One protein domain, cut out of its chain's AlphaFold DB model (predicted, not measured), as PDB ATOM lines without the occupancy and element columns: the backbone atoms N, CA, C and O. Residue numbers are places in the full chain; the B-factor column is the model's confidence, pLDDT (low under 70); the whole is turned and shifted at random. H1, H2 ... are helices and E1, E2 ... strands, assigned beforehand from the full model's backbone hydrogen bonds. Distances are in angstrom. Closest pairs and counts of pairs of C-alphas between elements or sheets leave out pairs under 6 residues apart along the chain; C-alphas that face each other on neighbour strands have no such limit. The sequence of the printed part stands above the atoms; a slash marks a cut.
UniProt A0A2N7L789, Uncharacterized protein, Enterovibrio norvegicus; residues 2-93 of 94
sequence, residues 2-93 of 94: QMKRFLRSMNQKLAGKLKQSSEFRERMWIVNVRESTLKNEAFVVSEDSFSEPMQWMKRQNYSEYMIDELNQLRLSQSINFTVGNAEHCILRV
ATOM      1  N   GLN A   2     178.086 144.474 172.353       59.31
ATOM      2  CA  GLN A   2     177.334 145.618 172.912       59.31
ATOM      3  C   GLN A   2     178.092 146.437 173.983       59.31
ATOM      4  O   GLN A   2     178.026 147.663 173.976       59.31
ATOM      5  N   MET A   3     178.901 145.786 174.829       55.62
ATOM      6  CA  MET A   3     179.654 146.439 175.918       55.62
ATOM      7  C   MET A   3     180.617 147.538 175.420       55.62
ATOM      8  O   MET A   3     180.706 148.616 176.000       55.62
ATOM      9  N   LYS A   4     181.290 147.305 174.281       52.28
ATOM     10  CA  LYS A   4     182.214 148.279 173.667       52.28
ATOM     11  C   LYS A   4     181.492 149.525 173.126       52.28
ATOM     12  O   LYS A   4     182.074 150.606 173.147       52.28
ATOM     13  N   ARG A   5     180.233 149.402 172.673       60.97
ATOM     14  CA  ARG A   5     179.399 150.547 172.239       60.97
ATOM     15  C   ARG A   5     178.906 151.363 173.433       60.97
ATOM     16  O   ARG A   5     178.940 152.587 173.365       60.97
ATOM     17  N   PHE A   6     178.522 150.701 174.525       61.50
ATOM     18  CA  PHE A   6     178.086 151.369 175.752       61.50
ATOM     19  C   PHE A   6     179.211 152.216 176.367       61.50
ATOM     20  O   PHE A   6     179.033 153.420 176.550       61.50
ATOM     21  N   LEU A   7     180.403 151.632 176.546       65.12
ATOM     22  CA  LEU A   7     181.588 152.337 177.055       65.12
ATOM     23  C   LEU A   7     182.005 153.513 176.153       65.12
ATOM     24  O   LEU A   7     182.304 154.596 176.653       65.12
ATOM     25  N   ARG A   8     181.943 153.354 174.820       62.25
ATOM     26  CA  ARG A   8     182.168 154.470 173.879       62.25
ATOM     27  C   ARG A   8     181.158 155.601 174.065       62.25
ATOM     28  O   ARG A   8     181.555 156.761 174.067       62.25
ATOM     29  N   SER A   9     179.875 155.275 174.230       63.22
ATOM     30  CA  SER A   9     178.819 156.282 174.384       63.22
ATOM     31  C   SER A   9     178.924 157.055 175.702       63.22
ATOM     32  O   SER A   9     178.671 158.258 175.725       63.22
ATOM     33  N   MET A  10     179.355 156.401 176.789       64.50
ATOM     34  CA  MET A  10     179.611 157.078 178.062       64.50
ATOM     35  C   MET A  10     180.826 157.999 177.963       64.50
ATOM     36  O   MET A  10     180.734 159.155 178.368       64.50
ATOM     37  N   ASN A  11     181.921 157.533 177.352       60.78
ATOM     38  CA  ASN A  11     183.116 158.353 177.144       60.78
ATOM     39  C   ASN A  11     182.824 159.591 176.284       60.78
ATOM     40  O   ASN A  11     183.314 160.673 176.588       60.78
ATOM     41  N   GLN A  12     181.983 159.466 175.251       63.41
ATOM     42  CA  GLN A  12     181.566 160.603 174.423       63.41
ATOM     43  C   GLN A  12     180.693 161.608 175.192       63.41
ATOM     44  O   GLN A  12     180.904 162.813 175.075       63.41
ATOM     45  N   LYS A  13     179.746 161.135 176.015       60.81
ATOM     46  CA  LYS A  13     178.902 162.006 176.855       60.81
ATOM     47  C   LYS A  13     179.705 162.727 177.944       60.81
ATOM     48  O   LYS A  13     179.460 163.903 178.199       60.81
ATOM     49  N   LEU A  14     180.665 162.039 178.562       62.00
ATOM     50  CA  LEU A  14     181.580 162.617 179.550       62.00
ATOM     51  C   LEU A  14     182.492 163.668 178.911       62.00
ATOM     52  O   LEU A  14     182.576 164.780 179.421       62.00
ATOM     53  N   ALA A  15     183.097 163.359 177.761       61.84
ATOM     54  CA  ALA A  15     183.928 164.308 177.025       61.84
ATOM     55  C   ALA A  15     183.148 165.567 176.606       61.84
ATOM     56  O   ALA A  15     183.660 166.674 176.747       61.84
ATOM     57  N   GLY A  16     181.895 165.419 176.157       60.16
ATOM     58  CA  GLY A  16     181.029 166.550 175.810       60.16
ATOM     59  C   GLY A  16     180.704 167.456 177.002       60.16
ATOM     60  O   GLY A  16     180.836 168.674 176.894       60.16
ATOM     61  N   LYS A  17     180.353 166.874 178.159       61.41
ATOM     62  CA  LYS A  17     180.110 167.640 179.397       61.41
ATOM     63  C   LYS A  17     181.368 168.347 179.903       61.41
ATOM     64  O   LYS A  17     181.286 169.501 180.312       61.41
ATOM     65  N   LEU A  18     182.522 167.680 179.850       61.69
ATOM     66  CA  LEU A  18     183.805 168.271 180.240       61.69
ATOM     67  C   LEU A  18     184.176 169.446 179.328       61.69
ATOM     68  O   LEU A  18     184.559 170.504 179.819       61.69
ATOM     69  N   LYS A  19     183.984 169.296 178.013       61.41
ATOM     70  CA  LYS A  19     184.266 170.354 177.040       61.41
ATOM     71  C   LYS A  19     183.371 171.580 177.242       61.41
ATOM     72  O   LYS A  19     183.894 172.681 177.368       61.41
ATOM     73  N   GLN A  20     182.057 171.383 177.389       61.06
ATOM     74  CA  GLN A  20     181.138 172.476 177.739       61.06
ATOM     75  C   GLN A  20     181.527 173.150 179.057       61.06
ATOM     76  O   GLN A  20     181.472 174.372 179.152       61.06
ATOM     77  N   SER A  21     181.954 172.373 180.059       63.06
ATOM     78  CA  SER A  21     182.379 172.933 181.343       63.06
ATOM     79  C   SER A  21     183.660 173.766 181.263       63.06
ATOM     80  O   SER A  21     183.832 174.685 182.057       63.06
ATOM     81  N   SER A  22     184.539 173.467 180.304       68.44
ATOM     82  CA  SER A  22     185.765 174.230 180.055       68.44
ATOM     83  C   SER A  22     185.458 175.546 179.349       68.44
ATOM     84  O   SER A  22     185.892 176.601 179.798       68.44
ATOM     85  N   GLU A  23     184.651 175.494 178.284       75.12
ATOM     86  CA  GLU A  23     184.370 176.655 177.432       75.12
ATOM     87  C   GLU A  23     183.695 177.798 178.203       75.12
ATOM     88  O   GLU A  23     183.996 178.965 177.959       75.12
ATOM     89  N   PHE A  24     182.811 177.499 179.167       81.25
ATOM     90  CA  PHE A  24     182.175 178.571 179.931       81.25
ATOM     91  C   PHE A  24     183.093 179.185 180.990       81.25
ATOM     92  O   PHE A  24     183.017 180.393 181.188       81.25
ATOM     93  N   ARG A  25     183.958 178.383 181.631       84.25
ATOM     94  CA  ARG A  25     184.894 178.830 182.682       84.25
ATOM     95  C   ARG A  25     185.978 179.761 182.155       84.25
ATOM     96  O   ARG A  25     186.604 180.482 182.924       84.25
ATOM     97  N   GLU A  26     186.202 179.761 180.848       87.31
ATOM     98  CA  GLU A  26     187.125 180.690 180.204       87.31
ATOM     99  C   GLU A  26     186.550 182.103 180.068       87.31
ATOM    100  O   GLU A  26     187.315 183.017 179.776       87.31
ATOM    101  N   ARG A  27     185.252 182.313 180.317       92.62
ATOM    102  CA  ARG A  27     184.601 183.610 180.117       92.62
ATOM    103  C   ARG A  27     184.752 184.536 181.315       92.62
ATOM    104  O   ARG A  27     184.713 184.117 182.472       92.62
ATOM    105  N   MET A  28     184.870 185.824 181.019       96.06
ATOM    106  CA  MET A  28     184.897 186.873 182.031       96.06
ATOM    107  C   MET A  28     184.121 188.089 181.546       96.06
ATOM    108  O   MET A  28     184.179 188.460 180.369       96.06
ATOM    109  N   TRP A  29     183.422 188.720 182.481       97.62
ATOM    110  CA  TRP A  29     182.562 189.862 182.232       97.62
ATOM    111  C   TRP A  29     182.973 191.044 183.100       97.62
ATOM    112  O   TRP A  29     183.284 190.877 184.281       97.62
ATOM    113  N   ILE A  30     182.913 192.243 182.531       98.00
ATOM    114  CA  ILE A  30     182.787 193.475 183.309       98.00
ATOM    115  C   ILE A  30     181.311 193.854 183.286       98.00
ATOM    116  O   ILE A  30     180.726 193.963 182.210       98.00
ATOM    117  N   VAL A  31     180.712 194.039 184.458       98.00
ATOM    118  CA  VAL A  31     179.311 194.439 184.599       98.00
ATOM    119  C   VAL A  31     179.255 195.788 185.291       98.00
ATOM    120  O   VAL A  31     179.626 195.890 186.455       98.00
ATOM    121  N   ASN A  32     178.777 196.807 184.587       97.69
ATOM    122  CA  ASN A  32     178.446 198.092 185.189       97.69
ATOM    123  C   ASN A  32     176.951 198.116 185.499       97.69
ATOM    124  O   ASN A  32     176.145 197.878 184.601       97.69
ATOM    125  N   VAL A  33     176.592 198.409 186.744       97.00
ATOM    126  CA  VAL A  33     175.214 198.501 187.228       97.00
ATOM    127  C   VAL A  33     174.933 199.943 187.612       97.00
ATOM    128  O   VAL A  33     175.544 200.484 188.533       97.00
ATOM    129  N   ARG A  34     173.985 200.564 186.913       96.88
ATOM    130  CA  ARG A  34     173.571 201.946 187.125       96.88
ATOM    131  C   ARG A  34     172.116 201.991 187.571       96.88
ATOM    132  O   ARG A  34     171.205 201.757 186.783       96.88
ATOM    133  N   GLU A  35     171.898 202.354 188.828       93.38
ATOM    134  CA  GLU A  35     170.556 202.609 189.374       93.38
ATOM    135  C   GLU A  35     170.171 204.093 189.273       93.38
ATOM    136  O   GLU A  35     168.998 204.449 189.225       93.38
ATOM    137  N   SER A  36     171.163 204.986 189.260       89.69
ATOM    138  CA  SER A  36     170.976 206.426 189.061       89.69
ATOM    139  C   SER A  36     172.283 207.076 188.597       89.69
ATOM    140  O   SER A  36     173.311 206.416 188.468       89.69
ATOM    141  N   THR A  37     172.293 208.389 188.352       81.56
ATOM    142  CA  THR A  37     173.532 209.118 188.008       81.56
ATOM    143  C   THR A  37     174.586 209.070 189.118       81.56
ATOM    144  O   THR A  37     175.773 209.085 188.817       81.56
ATOM    145  N   LEU A  38     174.169 208.988 190.386       86.00
ATOM    146  CA  LEU A  38     175.078 208.975 191.539       86.00
ATOM    147  C   LEU A  38     175.395 207.561 192.044       86.00
ATOM    148  O   LEU A  38     176.343 207.392 192.804       86.00
ATOM    149  N   LYS A  39     174.618 206.553 191.627       89.75
ATOM    150  CA  LYS A  39     174.797 205.156 192.030       89.75
ATOM    151  C   LYS A  39     175.136 204.298 190.813       89.75
ATOM    152  O   LYS A  39     174.245 203.872 190.074       89.75
ATOM    153  N   ASN A  40     176.438 204.099 190.625       92.81
ATOM    154  CA  ASN A  40     177.033 203.295 189.568       92.81
ATOM    155  C   ASN A  40     178.138 202.414 190.166       92.81
ATOM    156  O   ASN A  40     179.066 202.933 190.784       92.81
ATOM    157  N   GLU A  41     178.029 201.104 189.979       95.88
ATOM    158  CA  GLU A  41     178.960 200.106 190.508       95.88
ATOM    159  C   GLU A  41     179.488 199.224 189.375       95.88
ATOM    160  O   GLU A  41     178.757 198.901 188.441       95.88
ATOM    161  N   ALA A  42     180.758 198.828 189.456       95.75
ATOM    162  CA  ALA A  42     181.401 197.971 188.468       95.75
ATOM    163  C   ALA A  42     181.869 196.664 189.114       95.75
ATOM    164  O   ALA A  42     182.524 196.671 190.157       95.75
ATOM    165  N   PHE A  43     181.572 195.546 188.460       97.19
ATOM    166  CA  PHE A  43     181.904 194.205 188.923       97.19
ATOM    167  C   PHE A  43     182.725 193.465 187.875       97.19
ATOM    168  O   PHE A  43     182.437 193.537 186.680       97.19
ATOM    169  N   VAL A  44     183.708 192.693 188.334       97.06
ATOM    170  CA  VAL A  44     184.391 191.694 187.509       97.06
ATOM    171  C   VAL A  44     183.805 190.334 187.851       97.06
ATOM    172  O   VAL A  44     183.884 189.883 188.994       97.06
ATOM    173  N   VAL A  45     183.200 189.686 186.862       96.81
ATOM    174  CA  VAL A  45     182.548 188.385 187.011       96.81
ATOM    175  C   VAL A  45     183.331 187.368 186.199       96.81
ATOM    176  O   VAL A  45     183.282 187.369 184.971       96.81
ATOM    177  N   SER A  46     184.063 186.498 186.889       96.31
ATOM    178  CA  SER A  46     184.813 185.409 186.271       96.31
ATOM    179  C   SER A  46     184.022 184.107 186.366       96.31
ATOM    180  O   SER A  46     183.631 183.693 187.459       96.31
ATOM    181  N   GLU A  47     183.762 183.462 185.229       94.19
ATOM    182  CA  GLU A  47     182.990 182.213 185.185       94.19
ATOM    183  C   GLU A  47     183.765 181.008 185.746       94.19
ATOM    184  O   GLU A  47     183.163 179.997 186.115       94.19
ATOM    185  N   ASP A  48     185.092 181.111 185.869       92.44
ATOM    186  CA  ASP A  48     185.942 180.083 186.485       92.44
ATOM    187  C   ASP A  48     185.556 179.765 187.939       92.44
ATOM    188  O   ASP A  48     185.685 178.620 188.379       92.44
ATOM    189  N   SER A  49     185.023 180.762 188.644       90.25
ATOM    190  CA  SER A  49     184.704 180.743 190.067       90.25
ATOM    191  C   SER A  49     183.320 180.153 190.363       90.25
ATOM    192  O   SER A  49     182.935 180.029 191.525       90.25
ATOM    193  N   PHE A  50     182.562 179.768 189.329       91.75
ATOM    194  CA  PHE A  50     181.210 179.229 189.468       91.75
ATOM    195  C   PHE A  50     181.124 177.735 189.137       91.75
ATOM    196  O   PHE A  50     181.992 177.131 188.499       91.75
ATOM    197  N   SER A  51     180.058 177.103 189.630       89.31
ATOM    198  CA  SER A  51     179.732 175.699 189.357       89.31
ATOM    199  C   SER A  51     178.859 175.538 188.115       89.31
ATOM    200  O   SER A  51     178.883 174.477 187.495       89.31
ATOM    201  N   GLU A  52     178.125 176.586 187.742       91.00
ATOM    202  CA  GLU A  52     177.196 176.595 186.619       91.00
ATOM    203  C   GLU A  52     177.450 177.792 185.689       91.00
ATOM    204  O   GLU A  52     177.860 178.851 186.167       91.00
ATOM    205  N   PRO A  53     177.159 177.669 184.380       92.56
ATOM    206  CA  PRO A  53     177.260 178.791 183.455       92.56
ATOM    207  C   PRO A  53     176.300 179.924 183.824       92.56
ATOM    208  O   PRO A  53     175.126 179.665 184.139       92.56
ATOM    209  N   MET A  54     176.772 181.167 183.694       95.06
ATOM    210  CA  MET A  54     175.980 182.391 183.881       95.06
ATOM    211  C   MET A  54     175.368 182.493 185.285       95.06
ATOM    212  O   MET A  54     174.337 183.135 185.496       95.06
ATOM    213  N   GLN A  55     175.982 181.831 186.272       95.81
ATOM    214  CA  GLN A  55     175.438 181.705 187.624       95.81
ATOM    215  C   GLN A  55     175.261 183.062 188.313       95.81
ATOM    216  O   GLN A  55     174.292 183.252 189.049       95.81
ATOM    217  N   TRP A  56     176.162 184.018 188.069       96.81
ATOM    218  CA  TRP A  56     176.008 185.375 188.590       96.81
ATOM    219  C   TRP A  56     174.765 186.060 188.004       96.81
ATOM    220  O   TRP A  56     173.933 186.548 188.762       96.81
ATOM    221  N   MET A  57     174.583 186.011 186.683       97.12
ATOM    222  CA  MET A  57     173.450 186.628 185.980       97.12
ATOM    223  C   MET A  57     172.115 186.027 186.432       97.12
ATOM    224  O   MET A  57     171.172 186.761 186.720       97.12
ATOM    225  N   LYS A  58     172.057 184.699 186.596       96.75
ATOM    226  CA  LYS A  58     170.886 184.006 187.158       96.75
ATOM    227  C   LYS A  58     170.547 184.503 188.564       96.75
ATOM    228  O   LYS A  58     169.388 184.769 188.858       96.75
ATOM    229  N   ARG A  59     171.556 184.688 189.427       96.56
ATOM    230  CA  ARG A  59     171.368 185.246 190.782       96.56
ATOM    231  C   ARG A  59     170.889 186.699 190.770       96.56
ATOM    232  O   ARG A  59     170.228 187.109 191.715       96.56
ATOM    233  N   GLN A  60     171.206 187.453 189.717       96.62
ATOM    234  CA  GLN A  60     170.718 188.819 189.508       96.62
ATOM    235  C   GLN A  60     169.351 188.880 188.799       96.62
ATOM    236  O   GLN A  60     168.895 189.969 188.472       96.62
ATOM    237  N   ASN A  61     168.674 187.746 188.581       96.94
ATOM    238  CA  ASN A  61     167.364 187.657 187.918       96.94
ATOM    239  C   ASN A  61     167.352 188.103 186.446       96.94
ATOM    240  O   ASN A  61     166.348 188.623 185.956       96.94
ATOM    241  N   TYR A  62     168.450 187.885 185.719       98.00
ATOM    242  CA  TYR A  62     168.434 188.015 184.261       98.00
ATOM    243  C   TYR A  62     167.471 186.979 183.678       98.00
ATOM    244  O   TYR A  62     167.451 185.827 184.118       98.00
ATOM    245  N   SER A  63     166.679 187.375 182.681       97.75
ATOM    246  CA  SER A  63     165.797 186.436 181.990       97.75
ATOM    247  C   SER A  63     166.597 185.478 181.104       97.75
ATOM    248  O   SER A  63     167.715 185.789 180.687       97.75
ATOM    249  N   GLU A  64     166.003 184.336 180.758       96.81
ATOM    250  CA  GLU A  64     166.617 183.373 179.830       96.81
ATOM    251  C   GLU A  64     166.990 184.030 178.493       96.81
ATOM    252  O   GLU A  64     168.098 183.844 178.006       96.81
ATOM    253  N   TYR A  65     166.133 184.913 177.963       97.44
ATOM    254  CA  TYR A  65     166.433 185.691 176.756       97.44
ATOM    255  C   TYR A  65     167.704 186.546 176.903       97.44
ATOM    256  O   TYR A  65     168.551 186.557 176.015       97.44
ATOM    257  N   MET A  66     167.871 187.247 178.031       98.25
ATOM    258  CA  MET A  66     169.077 188.052 178.267       98.25
ATOM    259  C   MET A  66     170.321 187.168 178.368       98.25
ATOM    260  O   MET A  66     171.385 187.534 177.874       98.25
ATOM    261  N   ILE A  67     170.196 186.004 179.007       97.31
ATOM    262  CA  ILE A  67     171.279 185.024 179.119       97.31
ATOM    263  C   ILE A  67     171.667 184.481 177.738       97.31
ATOM    264  O   ILE A  67     172.860 184.347 177.453       97.31
ATOM    265  N   ASP A  68     170.694 184.209 176.871       96.69
ATOM    266  CA  ASP A  68     170.934 183.753 175.502       96.69
ATOM    267  C   ASP A  68     171.666 184.809 174.672       96.69
ATOM    268  O   ASP A  68     172.679 184.491 174.047       96.69
ATOM    269  N   GLU A  69     171.244 186.071 174.747       97.62
ATOM    270  CA  GLU A  69     171.942 187.190 174.103       97.62
ATOM    271  C   GLU A  69     173.385 187.336 174.625       97.62
ATOM    272  O   GLU A  69     174.328 187.480 173.842       97.62
ATOM    273  N   LEU A  70     173.601 187.208 175.943       96.12
ATOM    274  CA  LEU A  70     174.949 187.231 176.528       96.12
ATOM    275  C   LEU A  70     175.818 186.070 176.035       96.12
ATOM    276  O   LEU A  70     177.017 186.245 175.818       96.12
ATOM    277  N   ASN A  71     175.240 184.882 175.847       93.94
ATOM    278  CA  ASN A  71     175.967 183.724 175.327       93.94
ATOM    279  C   ASN A  71     176.477 183.946 173.893       93.94
ATOM    280  O   ASN A  71     177.492 183.349 173.529       93.94
ATOM    281  N   GLN A  72     175.819 184.801 173.102       93.88
ATOM    282  CA  GLN A  72     176.231 185.117 171.730       93.88
ATOM    283  C   GLN A  72     177.310 186.209 171.642       93.88
ATOM    284  O   GLN A  72     177.918 186.376 170.579       93.88
ATOM    285  N   LEU A  73     177.587 186.937 172.732       95.00
ATOM    286  CA  LEU A  73     178.593 188.000 172.726       95.00
ATOM    287  C   LEU A  73     179.985 187.455 172.429       95.00
ATOM    288  O   LEU A  73     180.470 186.513 173.067       95.00
ATOM    289  N   ARG A  74     180.676 188.115 171.503       93.06
ATOM    290  CA  ARG A  74     182.100 187.902 171.235       93.06
ATOM    291  C   ARG A  74     182.947 188.766 172.165       93.06
ATOM    292  O   ARG A  74     182.451 189.677 172.823       93.06
ATOM    293  N   LEU A  75     184.243 188.468 172.216       94.44
ATOM    294  CA  LEU A  75     185.209 189.254 172.977       94.44
ATOM    295  C   LEU A  75     185.138 190.741 172.593       94.44
ATOM    296  O   LEU A  75     184.987 191.073 171.415       94.44
ATOM    297  N   SER A  76     185.252 191.617 173.590       94.69
ATOM    298  CA  SER A  76     185.186 193.077 173.460       94.69
ATOM    299  C   SER A  76     183.839 193.630 172.978       94.69
ATOM    300  O   SER A  76     183.753 194.812 172.651       94.69
ATOM    301  N   GLN A  77     182.783 192.814 172.943       97.75
ATOM    302  CA  GLN A  77     181.421 193.291 172.719       97.75
ATOM    303  C   GLN A  77     180.702 193.512 174.046       97.75
ATOM    304  O   GLN A  77     180.898 192.760 175.007       97.75
ATOM    305  N   SER A  78     179.834 194.520 174.069       97.62
ATOM    306  CA  SER A  78     178.948 194.791 175.189       97.62
ATOM    307  C   SER A  78     177.481 194.771 174.786       97.62
ATOM    308  O   SER A  78     177.128 194.971 173.623       97.62
ATOM    309  N   ILE A  79     176.630 194.546 175.779       98.19
ATOM    310  CA  ILE A  79     175.180 194.675 175.669       98.19
ATOM    311  C   ILE A  79     174.640 195.388 176.903       98.19
ATOM    312  O   ILE A  79     175.221 195.298 177.988       98.19
ATOM    313  N   ASN A  80     173.523 196.089 176.733       98.19
ATOM    314  CA  ASN A  80     172.816 196.741 177.825       98.19
ATOM    315  C   ASN A  80     171.481 196.042 178.068       98.19
ATOM    316  O   ASN A  80     170.750 195.763 177.118       98.19
ATOM    317  N   PHE A  81     171.144 195.828 179.334       98.06
ATOM    318  CA  PHE A  81     169.827 195.368 179.758       98.06
ATOM    319  C   PHE A  81     169.292 196.235 180.883       98.06
ATOM    320  O   PHE A  81     170.052 196.792 181.670       98.06
ATOM    321  N   THR A  82     167.973 196.278 181.004       97.50
ATOM    322  CA  THR A  82     167.317 196.730 182.228       97.50
ATOM    323  C   THR A  82     166.980 195.502 183.064       97.50
ATOM    324  O   THR A  82     166.245 194.629 182.604       97.50
ATOM    325  N   VAL A  83     167.526 195.425 184.276       96.44
ATOM    326  CA  VAL A  83     167.294 194.324 185.218       96.44
ATOM    327  C   VAL A  83     166.711 194.921 186.493       96.44
ATOM    328  O   VAL A  83     167.361 195.698 187.192       96.44
ATOM    329  N   GLY A  84     165.439 194.625 186.769       93.88
ATOM    330  CA  GLY A  84     164.684 195.345 187.795       93.88
ATOM    331  C   GLY A  84     164.617 196.841 187.475       93.88
ATOM    332  O   GLY A  84     164.088 197.224 186.434       93.88
ATOM    333  N   ASN A  85     165.185 197.670 188.353       93.56
ATOM    334  CA  ASN A  85     165.202 199.132 188.216       93.56
ATOM    335  C   ASN A  85     166.582 199.688 187.820       93.56
ATOM    336  O   ASN A  85     166.800 200.893 187.922       93.56
ATOM    337  N   ALA A  86     167.520 198.826 187.420       96.38
ATOM    338  CA  ALA A  86     168.885 199.213 187.090       96.38
ATOM    339  C   ALA A  86     169.212 198.939 185.618       96.38
ATOM    340  O   ALA A  86     168.774 197.944 185.036       96.38
ATOM    341  N   GLU A  87     170.033 199.803 185.031       97.75
ATOM    342  CA  GLU A  87     170.685 199.548 183.750       97.75
ATOM    343  C   GLU A  87     171.979 198.775 183.990       97.75
ATOM    344  O   GLU A  87     172.850 199.204 184.744       97.75
ATOM    345  N   HIS A  88     172.108 197.626 183.344       98.12
ATOM    346  CA  HIS A  88     173.291 196.789 183.396       98.12
ATOM    347  C   HIS A  88     173.978 196.838 182.034       98.12
ATOM    348  O   HIS A  88     173.383 196.448 181.033       98.12
ATOM    349  N   CYS A  89     175.234 197.276 181.995       97.94
ATOM    350  CA  CYS A  89     176.100 197.200 180.824       97.94
ATOM    351  C   CYS A  89     177.103 196.066 181.036       97.94
ATOM    352  O   CYS A  89     177.922 196.128 181.953       97.94
ATOM    353  N   ILE A  90     177.021 195.022 180.216       98.31
ATOM    354  CA  ILE A  90     177.837 193.818 180.344       98.31
ATOM    355  C   ILE A  90     178.796 193.774 179.169       98.31
ATOM    356  O   ILE A  90     178.356 193.747 178.024       98.31
ATOM    357  N   LEU A  91     180.094 193.746 179.449       98.00
ATOM    358  CA  LEU A  91     181.169 193.636 178.469       98.00
ATOM    359  C   LEU A  91     181.853 192.280 178.609       98.00
ATOM    360  O   LEU A  91     182.300 191.921 179.700       98.00
ATOM    361  N   ARG A  92     182.003 191.555 177.498       96.69
ATOM    362  CA  ARG A  92     182.824 190.343 177.463       96.69
ATOM    363  C   ARG A  92     184.302 190.703 177.356       96.69
ATOM    364  O   ARG A  92     184.720 191.292 176.362       96.69
ATOM    365  N   VAL A  93     185.096 190.300 178.342       95.31
ATOM    366  CA  VAL A  93     186.545 190.581 178.393       95.31
ATOM    367  C   VAL A  93     187.420 189.333 178.289       95.31
ATOM    368  O   VAL A  93     188.633 189.458 178.128       95.31
TER     369      VAL A  93
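AT A GLANCE: This is residues 2 to 93 of the 94 residues of an uncharacterized protein of Enterovibrio norvegicus (UniProt A0A2N7L789). A small, strongly twisted sheet of four strands, with the short helix H3 over it and the still shorter H2 grazing it, makes a compact body, and from that body residues 2 to 19 of the long helix H1 stick out as an arm. The arm makes the length: the C-alphas span 65 by 22 by 20 A, a rod in outline. The printed part has 92 residues with three named helices and four named strands, in the order H1 E1 E2 H2 H3 E3 E4, and its class is mixed, helices and strands. The sheet runs E2 E1 E4 E3, antiparallel throughout; the whole is loose, with a radius of gyration of the C-alphas of 17.2 A.

HOW THE PARTS SIT: Look first at the inner strands E1, residues 28 to 34, and E4, residues 86 to 92: they are antiparallel at 159 degrees, with N 32 and O 89 within hydrogen-bond range at 2.9 A. Edge strand E2, residues 40 to 46, forms a hairpin with E1, and there N 43 and O 31 are 2.8 A apart. The other edge strand, E3, residues 78 to 83, forms a hairpin with E4, where N 81 and O 88 are 2.9 A apart. H3, residues 64 to 72, is on the sheet at a height of 9.9 A, over E3 and only just over E4, on which 3 of its C-alphas fall; it runs along the strands, at 7 degrees to E3 on the local plane. The closest C-alphas of H3 and E3 are those of Leu 70 and Ile 79, 7.5 A apart. H2, residues 55 to 59, only grazes the sheet with residues 55 to 57. It is close to H3 but not clearly touching, with the C-alphas of Met 57 and Ile 67 closest at 7.4 A. H1, residues 2 to 25, is not on the sheet and is apart from H2 and H3. In H2 and H3 every O i to N i+4 pair is within hydrogen-bond range; in H1, 19 of 20 are.

IN THESE COORDINATES: Find C-alpha 2 at (177.334, 145.618, 172.912); from there H1 runs 35.4 A to C-alpha 25 at (184.894, 178.830, 182.682). E1 is 19.5 A long, E2 19.8 A, E3 15.4 A and E4 19.1 A, the last ending at C-alpha 92, (182.824, 190.343, 177.463). H3 measures 12.7 A and H2 6.3 A.

THE WHOLE: The two C-alphas farthest apart are those of Gln 2 and Leu 38, at 66.1 A. Without residues 2 to 19 the body spans 38 by 21 by 20 A. The printed part has no cut and no long link. Confidence is low, under 70, at residues 2 to 22.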